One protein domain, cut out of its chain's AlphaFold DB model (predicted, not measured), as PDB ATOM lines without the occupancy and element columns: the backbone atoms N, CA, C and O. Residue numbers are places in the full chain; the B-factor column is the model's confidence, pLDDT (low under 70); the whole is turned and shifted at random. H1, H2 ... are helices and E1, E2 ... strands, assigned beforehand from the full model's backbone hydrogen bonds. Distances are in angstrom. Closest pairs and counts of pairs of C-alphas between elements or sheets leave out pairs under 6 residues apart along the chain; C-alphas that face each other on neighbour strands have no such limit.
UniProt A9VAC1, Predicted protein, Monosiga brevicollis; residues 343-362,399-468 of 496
ATOM      1  N   ILE A 343     146.181 194.141 119.573       58.06
ATOM      2  CA  ILE A 343     145.070 194.606 118.744       58.06
ATOM      3  C   ILE A 343     144.947 196.104 118.985       58.06
ATOM      4  O   ILE A 343     144.774 196.529 120.126       58.06
ATOM      5  N   LEU A 344     145.075 196.894 117.920       63.88
ATOM      6  CA  LEU A 344     144.895 198.339 117.957       63.88
ATOM      7  C   LEU A 344     143.639 198.693 117.167       63.88
ATOM      8  O   LEU A 344     143.582 198.464 115.960       63.88
ATOM      9  N   PHE A 345     142.639 199.245 117.845       70.75
ATOM     10  CA  PHE A 345     141.396 199.658 117.202       70.75
ATOM     11  C   PHE A 345     141.493 201.117 116.759       70.75
ATOM     12  O   PHE A 345     141.657 201.983 117.623       70.75
ATOM     13  N   PRO A 346     141.413 201.415 115.450       74.00
ATOM     14  CA  PRO A 346     141.486 202.785 114.968       74.00
ATOM     15  C   PRO A 346     140.222 203.580 115.326       74.00
ATOM     16  O   PRO A 346     139.168 203.006 115.609       74.00
ATOM     17  N   ASN A 347     140.325 204.905 115.263       79.50
ATOM     18  CA  ASN A 347     139.207 205.846 115.334       79.50
ATOM     19  C   ASN A 347     138.236 205.686 116.523       79.50
ATOM     20  O   ASN A 347     137.018 205.823 116.369       79.50
ATOM     21  N   ILE A 348     138.741 205.415 117.728       87.50
ATOM     22  CA  ILE A 348     137.891 205.334 118.920       87.50
ATOM     23  C   ILE A 348     137.573 206.737 119.434       87.50
ATOM     24  O   ILE A 348     138.460 207.526 119.758       87.50
ATOM     25  N   GLN A 349     136.276 207.042 119.519       88.75
ATOM     26  CA  GLN A 349     135.777 208.366 119.905       88.75
ATOM     27  C   GLN A 349     134.860 208.346 121.128       88.75
ATOM     28  O   GLN A 349     134.520 209.408 121.649       88.75
ATOM     29  N   THR A 350     134.397 207.183 121.590       90.50
ATOM     30  CA  THR A 350     133.489 207.091 122.741       90.50
ATOM     31  C   THR A 350     133.893 205.960 123.690       90.50
ATOM     32  O   THR A 350     134.520 204.995 123.245       90.50
ATOM     33  N   PRO A 351     133.540 206.052 124.987       90.69
ATOM     34  CA  PRO A 351     133.782 204.974 125.946       90.69
ATOM     35  C   PRO A 351     133.087 203.665 125.553       90.69
ATOM     36  O   PRO A 351     133.653 202.591 125.709       90.69
ATOM     37  N   GLU A 352     131.885 203.740 124.983       90.06
ATOM     38  CA  GLU A 352     131.126 202.568 124.535       90.06
ATOM     39  C   GLU A 352     131.850 201.844 123.397       90.06
ATOM     40  O   GLU A 352     131.953 200.619 123.415       90.06
ATOM     41  N   ALA A 353     132.413 202.601 122.448       85.44
ATOM     42  CA  ALA A 353     133.234 202.050 121.375       85.44
ATOM     43  C   ALA A 353     134.526 201.410 121.915       85.44
ATOM     44  O   ALA A 353     134.931 200.353 121.436       85.44
ATOM     45  N   ALA A 354     135.148 202.004 122.942       87.31
ATOM     46  CA  ALA A 354     136.314 201.421 123.607       87.31
ATOM     47  C   ALA A 354     135.967 200.096 124.313       87.31
ATOM     48  O   ALA A 354     136.667 199.099 124.143       87.31
ATOM     49  N   VAL A 355     134.848 200.050 125.044       88.56
ATOM     50  CA  VAL A 355     134.345 198.824 125.686       88.56
ATOM     51  C   VAL A 355     134.033 197.750 124.646       88.56
ATOM     52  O   VAL A 355     134.389 196.589 124.841       88.56
ATOM     53  N   GLU A 356     133.392 198.111 123.533       83.19
ATOM     54  CA  GLU A 356     133.066 197.170 122.462       83.19
ATOM     55  C   GLU A 356     134.309 196.599 121.768       83.19
ATOM     56  O   GLU A 356     134.369 195.393 121.505       83.19
ATOM     57  N   ALA A 357     135.307 197.445 121.526       79.25
ATOM     58  CA  ALA A 357     136.603 197.043 121.003       79.25
ATOM     59  C   ALA A 357     137.305 196.046 121.943       79.25
ATOM     60  O   ALA A 357     137.831 195.023 121.508       79.25
ATOM     61  N   ILE A 358     137.265 196.303 123.250       82.94
ATOM     62  CA  ILE A 358     138.006 195.518 124.240       82.94
ATOM     63  C   ILE A 358     137.299 194.210 124.612       82.94
ATOM     64  O   ILE A 358     137.954 193.174 124.743       82.94
ATOM     65  N   ARG A 359     135.968 194.208 124.768       82.62
ATOM     66  CA  ARG A 359     135.226 193.050 125.306       82.62
ATOM     67  C   ARG A 359     135.435 191.762 124.507       82.62
ATOM     68  O   ARG A 359     135.527 190.693 125.097       82.62
ATOM     69  N   ASN A 360     135.574 191.849 123.183       78.50
ATOM     70  CA  ASN A 360     135.737 190.674 122.320       78.50
ATOM     71  C   ASN A 360     137.158 190.084 122.347       78.50
ATOM     72  O   ASN A 360     137.382 188.981 121.851       78.50
ATOM     73  N   CYS A 361     138.109 190.795 122.949       79.81
ATOM     74  CA  CYS A 361     139.503 190.381 123.056       79.81
ATOM     75  C   CYS A 361     139.754 189.513 124.303       79.81
ATOM     76  O   CYS A 361     140.620 188.632 124.287       79.81
ATOM     77  N   TYR A 362     138.964 189.713 125.362       81.75
ATOM     78  CA  TYR A 362     139.118 189.034 126.651       81.75
ATOM     79  C   TYR A 362     138.088 187.915 126.849       81.75
ATOM     80  O   TYR A 362     136.899 188.080 126.562       81.75
ATOM     81  N   VAL A 399     147.392 192.238 124.517       64.81
ATOM     82  CA  VAL A 399     147.600 193.685 124.588       64.81
ATOM     83  C   VAL A 399     146.578 194.367 123.698       64.81
ATOM     84  O   VAL A 399     146.646 194.272 122.477       64.81
ATOM     85  N   VAL A 400     145.615 195.053 124.301       67.88
ATOM     86  CA  VAL A 400     144.586 195.779 123.552       67.88
ATOM     87  C   VAL A 400     144.812 197.272 123.709       67.88
ATOM     88  O   VAL A 400     144.986 197.771 124.824       67.88
ATOM     89  N   GLY A 401     144.816 197.975 122.583       76.50
ATOM     90  CA  GLY A 401     144.903 199.421 122.549       76.50
ATOM     91  C   GLY A 401     143.901 200.054 121.600       76.50
ATOM     92  O   GLY A 401     143.300 199.391 120.754       76.50
ATOM     93  N   VAL A 402     143.728 201.364 121.745       78.38
ATOM     94  CA  VAL A 402     142.853 202.162 120.877       78.38
ATOM     95  C   VAL A 402     143.597 203.361 120.298       78.38
ATOM     96  O   VAL A 402     144.425 203.970 120.977       78.38
ATOM     97  N   GLN A 403     143.304 203.709 119.049       81.31
ATOM     98  CA  GLN A 403     143.815 204.915 118.409       81.31
ATOM     99  C   GLN A 403     142.782 206.040 118.538       81.31
ATOM    100  O   GLN A 403     141.613 205.874 118.187       81.31
ATOM    101  N   LEU A 404     143.222 207.183 119.061       86.25
ATOM    102  CA  LEU A 404     142.434 208.402 119.204       86.25
ATOM    103  C   LEU A 404     142.778 209.330 118.035       86.25
ATOM    104  O   LEU A 404     143.887 209.854 117.936       86.25
ATOM    105  N   GLU A 405     141.823 209.495 117.127       84.12
ATOM    106  CA  GLU A 405     142.035 210.147 115.825       84.12
ATOM    107  C   GLU A 405     141.125 211.348 115.598       84.12
ATOM    108  O   GLU A 405     141.367 212.141 114.703       84.12
ATOM    109  N   HIS A 406     140.063 211.520 116.380       92.94
ATOM    110  CA  HIS A 406     139.124 212.621 116.187       92.94
ATOM    111  C   HIS A 406     139.170 213.574 117.378       92.94
ATOM    112  O   HIS A 406     139.209 213.120 118.517       92.94
ATOM    113  N   ARG A 407     139.107 214.893 117.145       93.25
ATOM    114  CA  ARG A 407     139.194 215.941 118.186       93.25
ATOM    115  C   ARG A 407     138.262 215.719 119.376       93.25
ATOM    116  O   ARG A 407     138.606 216.059 120.500       93.25
ATOM    117  N   THR A 408     137.100 215.113 119.138       93.38
ATOM    118  CA  THR A 408     136.140 214.775 120.197       93.38
ATOM    119  C   THR A 408     136.749 213.800 121.200       93.38
ATOM    120  O   THR A 408     136.583 213.999 122.393       93.38
ATOM    121  N   ALA A 409     137.530 212.810 120.761       91.81
ATOM    122  CA  ALA A 409     138.194 211.838 121.633       91.81
ATOM    123  C   ALA A 409     139.163 212.483 122.646       91.81
ATOM    124  O   ALA A 409     139.468 211.875 123.667       91.81
ATOM    125  N   PHE A 410     139.614 213.714 122.382       93.88
ATOM    126  CA  PHE A 410     140.518 214.484 123.236       93.88
ATOM    127  C   PHE A 410     139.791 215.448 124.192       93.88
ATOM    128  O   PHE A 410     140.441 216.143 124.974       93.88
ATOM    129  N   GLU A 411     138.456 215.518 124.176       94.25
ATOM    130  CA  GLU A 411     137.676 216.255 125.181       94.25
ATOM    131  C   GLU A 411     137.873 215.626 126.568       94.25
ATOM    132  O   GLU A 411     137.719 214.418 126.715       94.25
ATOM    133  N   GLN A 412     138.167 216.434 127.597       91.44
ATOM    134  CA  GLN A 412     138.617 215.953 128.917       91.44
ATOM    135  C   GLN A 412     137.775 214.795 129.478       91.44
ATOM    136  O   GLN A 412     138.303 213.713 129.713       91.44
ATOM    137  N   ALA A 413     136.462 214.997 129.637       93.19
ATOM    138  CA  ALA A 413     135.577 214.001 130.246       93.19
ATOM    139  C   ALA A 413     135.475 212.706 129.422       93.19
ATOM    140  O   ALA A 413     135.327 211.616 129.968       93.19
ATOM    141  N   ARG A 414     135.556 212.820 128.094       94.81
ATOM    142  CA  ARG A 414     135.445 211.691 127.166       94.81
ATOM    143  C   ARG A 414     136.745 210.901 127.106       94.81
ATOM    144  O   ARG A 414     136.710 209.678 127.148       94.81
ATOM    145  N   LEU A 415     137.871 211.605 127.058       95.00
ATOM    146  CA  LEU A 415     139.208 211.040 127.132       95.00
ATOM    147  C   LEU A 415     139.398 210.257 128.436       95.00
ATOM    148  O   LEU A 415     139.786 209.096 128.394       95.00
ATOM    149  N   GLU A 416     139.062 210.852 129.583       95.19
ATOM    150  CA  GLU A 416     139.123 210.176 130.886       95.19
ATOM    151  C   GLU A 416     138.239 208.924 130.920       95.19
ATOM    152  O   GLU A 416     138.684 207.864 131.363       95.19
ATOM    153  N   ALA A 417     137.016 209.011 130.392       95.00
ATOM    154  CA  ALA A 417     136.110 207.871 130.331       95.00
ATOM    155  C   ALA A 417     136.639 206.745 129.422       95.00
ATOM    156  O   ALA A 417     136.585 205.581 129.815       95.00
ATOM    157  N   ILE A 418     137.219 207.064 128.256       94.38
ATOM    158  CA  ILE A 418     137.868 206.077 127.374       94.38
ATOM    159  C   ILE A 418     139.053 205.415 128.091       94.38
ATOM    160  O   ILE A 418     139.143 204.188 128.106       94.38
ATOM    161  N   LEU A 419     139.927 206.205 128.722       91.94
ATOM    162  CA  LEU A 419     141.112 205.705 129.427       91.94
ATOM    163  C   LEU A 419     140.766 204.841 130.647       91.94
ATOM    164  O   LEU A 419     141.546 203.973 131.018       91.94
ATOM    165  N   SER A 420     139.588 205.039 131.242       92.19
ATOM    166  CA  SER A 420     139.098 204.216 132.353       92.19
ATOM    167  C   SER A 420     138.556 202.843 131.934       92.19
ATOM    168  O   SER A 420     138.150 202.060 132.796       92.19
ATOM    169  N   THR A 421     138.529 202.533 130.631       90.69
ATOM    170  CA  THR A 421     137.976 201.269 130.134       90.69
ATOM    171  C   THR A 421     138.801 200.085 130.649       90.69
ATOM    172  O   THR A 421     139.988 199.986 130.327       90.69
ATOM    173  N   PRO A 422     138.212 199.152 131.420       86.94
ATOM    174  CA  PRO A 422     138.978 198.034 131.954       86.94
ATOM    175  C   PRO A 422     139.543 197.159 130.827       86.94
ATOM    176  O   PRO A 422     138.868 196.907 129.832       86.94
ATOM    177  N   GLY A 423     140.784 196.697 130.969       79.75
ATOM    178  CA  GLY A 423     141.472 195.919 129.929       79.75
ATOM    179  C   GLY A 423     142.090 196.758 128.801       79.75
ATOM    180  O   GLY A 423     142.735 196.195 127.922       79.75
ATOM    181  N   LEU A 424     141.952 198.090 128.817       80.19
ATOM    182  CA  LEU A 424     142.724 198.970 127.939       80.19
ATOM    183  C   LEU A 424     144.166 199.079 128.449       80.19
ATOM    184  O   LEU A 424     144.391 199.537 129.568       80.19
ATOM    185  N   ILE A 425     145.145 198.678 127.635       72.50
ATOM    186  CA  ILE A 425     146.560 198.663 128.046       72.50
ATOM    187  C   ILE A 425     147.310 199.897 127.539       72.50
ATOM    188  O   ILE A 425     148.132 200.475 128.254       72.50
ATOM    189  N   PHE A 426     147.035 200.317 126.303       76.56
ATOM    190  CA  PHE A 426     147.686 201.478 125.705       76.56
ATOM    191  C   PHE A 426     146.754 202.235 124.762       76.56
ATOM    192  O   PHE A 426     145.795 201.688 124.225       76.56
ATOM    193  N   THR A 427     147.066 203.497 124.519       76.38
ATOM    194  CA  THR A 427     146.395 204.318 123.511       76.38
ATOM    195  C   THR A 427     147.415 204.885 122.545       76.38
ATOM    196  O   THR A 427     148.587 205.003 122.883       76.38
ATOM    197  N   GLN A 428     147.002 205.259 121.343       75.25
ATOM    198  CA  GLN A 428     147.870 205.917 120.370       75.25
ATOM    199  C   GLN A 428     147.167 207.147 119.798       75.25
ATOM    200  O   GLN A 428     145.969 207.097 119.544       75.25
ATOM    201  N   ASP A 429     147.890 208.250 119.591       78.62
ATOM    202  CA  ASP A 429     147.360 209.360 118.797       78.62
ATOM    203  C   ASP A 429     147.567 209.060 117.306       78.62
ATOM    204  O   ASP A 429     148.640 208.603 116.909       78.62
ATOM    205  N   GLY A 430     146.531 209.264 116.489       74.38
ATOM    206  CA  GLY A 430     146.639 209.215 115.031       74.38
ATOM    207  C   GLY A 430     146.781 210.635 114.482       74.38
ATOM    208  O   GLY A 430     145.768 211.284 114.227       74.38
ATOM    209  N   PRO A 431     148.005 211.170 114.313       70.44
ATOM    210  CA  PRO A 431     148.219 212.614 114.210       70.44
ATOM    211  C   PRO A 431     147.657 213.228 112.920       70.44
ATOM    212  O   PRO A 431     147.207 214.377 112.923       70.44
ATOM    213  N   TYR A 432     147.661 212.476 111.816       74.25
ATOM    214  CA  TYR A 432     147.119 212.937 110.536       74.25
ATOM    215  C   TYR A 432     145.599 213.042 110.589       74.25
ATOM    216  O   TYR A 432     145.064 214.107 110.281       74.25
ATOM    217  N   ASP A 433     144.921 212.009 111.079       76.88
ATOM    218  CA  ASP A 433     143.468 212.011 111.241       76.88
ATOM    219  C   ASP A 433     143.020 212.999 112.329       76.88
ATOM    220  O   ASP A 433     142.047 213.730 112.136       76.88
ATOM    221  N   HIS A 434     143.805 213.157 113.404       85.19
ATOM    222  CA  HIS A 434     143.568 214.155 114.457       85.19
ATOM    223  C   HIS A 434     143.623 215.571 113.905       85.19
ATOM    224  O   HIS A 434     142.681 216.342 114.096       85.19
ATOM    225  N   SER A 435     144.662 215.903 113.139       86.25
ATOM    226  CA  SER A 435     144.724 217.184 112.430       86.25
ATOM    227  C   SER A 435     143.596 217.326 111.391       86.25
ATOM    228  O   SER A 435     142.978 218.389 111.275       86.25
ATOM    229  N   GLY A 436     143.226 216.233 110.716       87.62
ATOM    230  CA  GLY A 436     142.095 216.158 109.790       87.62
ATOM    231  C   GLY A 436     140.746 216.455 110.450       87.62
ATOM    232  O   GLY A 436     139.922 217.156 109.866       87.62
ATOM    233  N   SER A 437     140.538 216.042 111.702       91.75
ATOM    234  CA  SER A 437     139.316 216.327 112.474       91.75
ATOM    235  C   SER A 437     139.149 217.809 112.847       91.75
ATOM    236  O   SER A 437     138.051 218.277 113.167       91.75
ATOM    237  N   TYR A 438     140.229 218.587 112.752       90.50
ATOM    238  CA  TYR A 438     140.204 220.047 112.814       90.50
ATOM    239  C   TYR A 438     140.018 220.713 111.444       90.50
ATOM    240  O   TYR A 438     140.044 221.937 111.371       90.50
ATOM    241  N   LEU A 439     139.791 219.933 110.379       90.88
ATOM    242  CA  LEU A 439     139.816 220.372 108.978       90.88
ATOM    243  C   LEU A 439     141.193 220.915 108.555       90.88
ATOM    244  O   LEU A 439     141.294 221.788 107.696       90.88
ATOM    245  N   LEU A 440     142.260 220.392 109.168       87.94
ATOM    246  CA  LEU A 440     143.648 220.797 108.949       87.94
ATOM    247  C   LEU A 440     144.535 219.571 108.652       87.94
ATOM    248  O   LEU A 440     145.494 219.321 109.383       87.94
ATOM    249  N   PRO A 441     144.230 218.774 107.611       80.50
ATOM    250  CA  PRO A 441     144.918 217.511 107.354       80.50
ATOM    251  C   PRO A 441     146.435 217.704 107.215       80.50
ATOM    252  O   PRO A 441     146.906 218.608 106.522       80.50
ATOM    253  N   GLY A 442     147.203 216.869 107.916       74.50
ATOM    254  CA  GLY A 442     148.668 216.900 107.937       74.50
ATOM    255  C   GLY A 442     149.285 218.026 108.779       74.50
ATOM    256  O   GLY A 442     150.491 218.008 109.025       74.50
ATOM    257  N   ARG A 443     148.498 218.986 109.292       83.00
ATOM    258  CA  ARG A 443     148.984 220.088 110.151       83.00
ATOM    259  C   ARG A 443     149.036 219.661 111.614       83.00
ATOM    260  O   ARG A 443     148.340 220.190 112.481       83.00
ATOM    261  N   THR A 444     149.874 218.667 111.881       82.38
ATOM    262  CA  THR A 444     150.023 218.048 113.209       82.38
ATOM    263  C   THR A 444     150.678 218.976 114.243       82.38
ATOM    264  O   THR A 444     150.648 218.700 115.438       82.38
ATOM    265  N   ASP A 445     151.270 220.084 113.799       85.81
ATOM    266  CA  ASP A 445     151.889 221.144 114.596       85.81
ATOM    267  C   ASP A 445     150.903 222.245 115.030       85.81
ATOM    268  O   ASP A 445     151.270 223.131 115.801       85.81
ATOM    269  N   HIS A 446     149.645 222.196 114.575       90.12
ATOM    270  CA  HIS A 446     148.653 223.224 114.875       90.12
ATOM    271  C   HIS A 446     148.390 223.361 116.395       90.12
ATOM    272  O   HIS A 446     148.262 222.338 117.077       90.12
ATOM    273  N   PRO A 447     148.219 224.586 116.945       93.12
ATOM    274  CA  PRO A 447     148.053 224.804 118.387       93.12
ATOM    275  C   PRO A 447     146.947 223.968 119.041       93.12
ATOM    276  O   PRO A 447     147.145 223.454 120.137       93.12
ATOM    277  N   ASN A 448     145.815 223.771 118.358       90.69
ATOM    278  CA  ASN A 448     144.722 222.937 118.878       90.69
ATOM    279  C   ASN A 448     145.119 221.455 118.993       90.69
ATOM    280  O   ASN A 448     144.802 220.816 119.989       90.69
ATOM    281  N   VAL A 449     145.862 220.930 118.011       88.38
ATOM    282  CA  VAL A 449     146.371 219.548 118.029       88.38
ATOM    283  C   VAL A 449     147.390 219.392 119.156       88.38
ATOM    284  O   VAL A 449     147.317 218.448 119.935       88.38
ATOM    285  N   GLN A 450     148.300 220.356 119.318       89.50
ATOM    286  CA  GLN A 450     149.288 220.337 120.402       89.50
ATOM    287  C   GLN A 450     148.643 220.439 121.793       89.50
ATOM    288  O   GLN A 450     149.071 219.745 122.715       89.50
ATOM    289  N   ALA A 451     147.597 221.259 121.944       91.62
ATOM    290  CA  ALA A 451     146.841 221.373 123.189       91.62
ATOM    291  C   ALA A 451     146.132 220.059 123.553       91.62
ATOM    292  O   ALA A 451     146.184 219.628 124.707       91.62
ATOM    293  N   ASP A 452     145.523 219.392 122.573       92.94
ATOM    294  CA  ASP A 452     144.909 218.077 122.754       92.94
ATOM    295  C   ASP A 452     145.943 217.001 123.106       92.94
ATOM    296  O   ASP A 452     145.717 216.223 124.029       92.94
ATOM    297  N   LEU A 453     147.104 216.980 122.442       87.88
ATOM    298  CA  LEU A 453     148.183 216.031 122.741       87.88
ATOM    299  C   LEU A 453     148.777 216.239 124.140       87.88
ATOM    300  O   LEU A 453     149.142 215.269 124.808       87.88
ATOM    301  N   ALA A 454     148.880 217.486 124.600       87.56
ATOM    302  CA  ALA A 454     149.307 217.788 125.964       87.56
ATOM    303  C   ALA A 454     148.303 217.239 126.991       87.56
ATOM    304  O   ALA A 454     148.702 216.549 127.931       87.56
ATOM    305  N   ARG A 455     147.003 217.474 126.763       91.00
ATOM    306  CA  ARG A 455     145.914 216.947 127.598       91.00
ATOM    307  C   ARG A 455     145.889 215.418 127.606       91.00
ATOM    308  O   ARG A 455     145.814 214.814 128.670       91.00
ATOM    309  N   TYR A 456     146.019 214.805 126.434       90.69
ATOM    310  CA  TYR A 456     146.129 213.361 126.235       90.69
ATOM    311  C   TYR A 456     147.239 212.739 127.077       90.69
ATOM    312  O   TYR A 456     146.975 211.849 127.881       90.69
ATOM    313  N   ARG A 457     148.467 213.254 126.962       85.44
ATOM    314  CA  ARG A 457     149.618 212.735 127.717       85.44
ATOM    315  C   ARG A 457     149.403 212.837 129.224       85.44
ATOM    316  O   ARG A 457     149.717 211.892 129.942       85.44
ATOM    317  N   GLN A 458     148.842 213.954 129.688       87.56
ATOM    318  CA  GLN A 458     148.531 214.149 131.101       87.56
ATOM    319  C   GLN A 458     147.460 213.163 131.590       87.56
ATOM    320  O   GLN A 458     147.621 212.564 132.652       87.56
ATOM    321  N   ALA A 459     146.392 212.962 130.815       88.75
ATOM    322  CA  ALA A 459     145.316 212.040 131.163       88.75
ATOM    323  C   ALA A 459     145.789 210.577 131.171       88.75
ATOM    324  O   ALA A 459     145.492 209.848 132.112       88.75
ATOM    325  N   CYS A 460     146.588 210.160 130.183       81.56
ATOM    326  CA  CYS A 460     147.200 208.828 130.142       81.56
ATOM    327  C   CYS A 460     148.082 208.571 131.368       81.56
ATOM    328  O   CYS A 460     147.957 207.533 132.015       81.56
ATOM    329  N   GLN A 461     148.920 209.546 131.735       80.75
ATOM    330  CA  GLN A 461     149.763 209.456 132.925       80.75
ATOM    331  C   GLN A 461     148.929 209.314 134.207       80.75
ATOM    332  O   GLN A 461     149.272 208.501 135.063       80.75
ATOM    333  N   ALA A 462     147.835 210.071 134.336       83.06
ATOM    334  CA  ALA A 462     146.940 209.992 135.491       83.06
ATOM    335  C   ALA A 462     146.168 208.661 135.561       83.06
ATOM    336  O   ALA A 462     145.949 208.139 136.651       83.06
ATOM    337  N   ALA A 463     145.784 208.104 134.410       78.44
ATOM    338  CA  ALA A 463     145.047 206.845 134.306       78.44
ATOM    339  C   ALA A 463     145.941 205.593 134.393       78.44
ATOM    340  O   ALA A 463     145.425 204.482 134.472       78.44
ATOM    341  N   GLY A 464     147.270 205.747 134.355       71.94
ATOM    342  CA  GLY A 464     148.200 204.615 134.286       71.94
ATOM    343  C   GLY A 464     148.146 203.853 132.955       71.94
ATOM    344  O   GLY A 464     148.602 202.714 132.888       71.94
ATOM    345  N   VAL A 465     147.604 204.472 131.901       74.38
ATOM    346  CA  VAL A 465     147.508 203.909 130.546       74.38
ATOM    347  C   VAL A 465     148.686 204.411 129.717       74.38
ATOM    348  O   VAL A 465     149.006 205.601 129.730       74.38
ATOM    349  N   VAL A 466     149.345 203.517 128.978       71.62
ATOM    350  CA  VAL A 466     150.522 203.889 128.182       71.62
ATOM    351  C   VAL A 466     150.099 204.756 126.994       71.62
ATOM    352  O   VAL A 466     149.368 204.300 126.116       71.62
ATOM    353  N   ALA A 467     150.594 205.993 126.937       68.38
ATOM    354  CA  ALA A 467     150.458 206.842 125.758       68.38
ATOM    355  C   ALA A 467     151.454 206.409 124.669       68.38
ATOM    356  O   ALA A 467     152.660 206.344 124.908       68.38
ATOM    357  N   GLY A 468     150.957 206.142 123.465       56.84
ATOM    358  CA  GLY A 468     151.761 205.809 122.293       56.84
ATOM    359  C   GLY A 468     152.735 206.930 121.925       56.84
ATOM    360  O   GLY A 468     152.422 208.116 122.043       56.84
TER     361      GLY A 468
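AT A GLANCE: This is residues 343 to 362 and 399 to 468 of the 496 residues of the protein "Predicted protein" of Monosiga brevicollis (UniProt A9VAC1). A small parallel sheet of three strands has H1 over one face, running along the strands, while the long helix H5 grazes the sheet mostly at E3, and H3 packs on both H1 and H5. H4 and the link after it lie toward one end of the long axis, and the cut after Tyr 362 lies at the other. The printed part has 90 residues with five named helices and three named strands, in the order E1 H1 E2 H2 H3 E3 H4 H5; the sheet order is E1 E2 E3 and the class is mixed, helices and strands. The whole is compact, with a radius of gyration of the C-alphas of 12.1 A, and elongated, spanning 37 by 22 by 19 A.

HOW THE PARTS SIT: E1, residues 343 to 345, is an edge strand parallel to E2, residues 399 to 404, at 21 degrees, with N 345 and O 401 3.0 A apart, within hydrogen-bond range. H1, residues 351 to 359, is on the sheet at a height of 10.0 A and lies over E2, along the strands at 23 degrees on the local plane; it is only just not over E1, on which 2 of its 9 C-alphas fall. E2 is parallel to E3, residues 426 to 429, the other edge strand, at 25 degrees, with N 404 and O 428 2.8 A apart. H2, residues 407 to 410, and H3, residues 412 to 419, stand between E2 and E3 in a strand-helix-strand unit, two parallel neighbour strands joined through helices, with a right-handed crossover. H2 is only just not on the sheet, with 4 pairs of C-alphas within 10 A. H3 only grazes the sheet with residues 415 to 419, and touches H1 at a shallow tilt of 6 degrees, the same way; their closest C-alphas, those of Pro 351 and Ile 418, are 4.5 A apart. H4, residues 431 to 437, is close to but not clearly touching H5, residues 447 to 463: their closest C-alphas, those of Ser 435 and Val 449, are 6.3 A apart. H5 touches H3 at a steep tilt of 50 degrees, the same way, closest at the C-alphas of Leu 419 and Ala 463, 6.4 A. In H1, H3, H4 and H5 every O i to N i+4 pair is within hydrogen-bond range; H2 is too short for one.

IN THESE COORDINATES: E1 begins at C-alpha 343 (145.070, 194.606, 118.744). H1 is 12.0 A long, E2 16.5 A. H5, 24.2 A, ends at C-alpha 463 (145.047, 206.845, 134.306). Residues 466 to 467 pair in parallel with residues 426 to 427 of E3.

THE WHOLE: The farthest C-alphas, those of Tyr 362 and Pro 447, are 37.8 A apart. Residues 363 to 398 are not printed, and C-alphas 362 and 399 are 9.9 A apart across this cut. Of the links printed whole, none is long. Residues 343 to 344, 399 to 400 and 467 to 468 have pLDDT under 70.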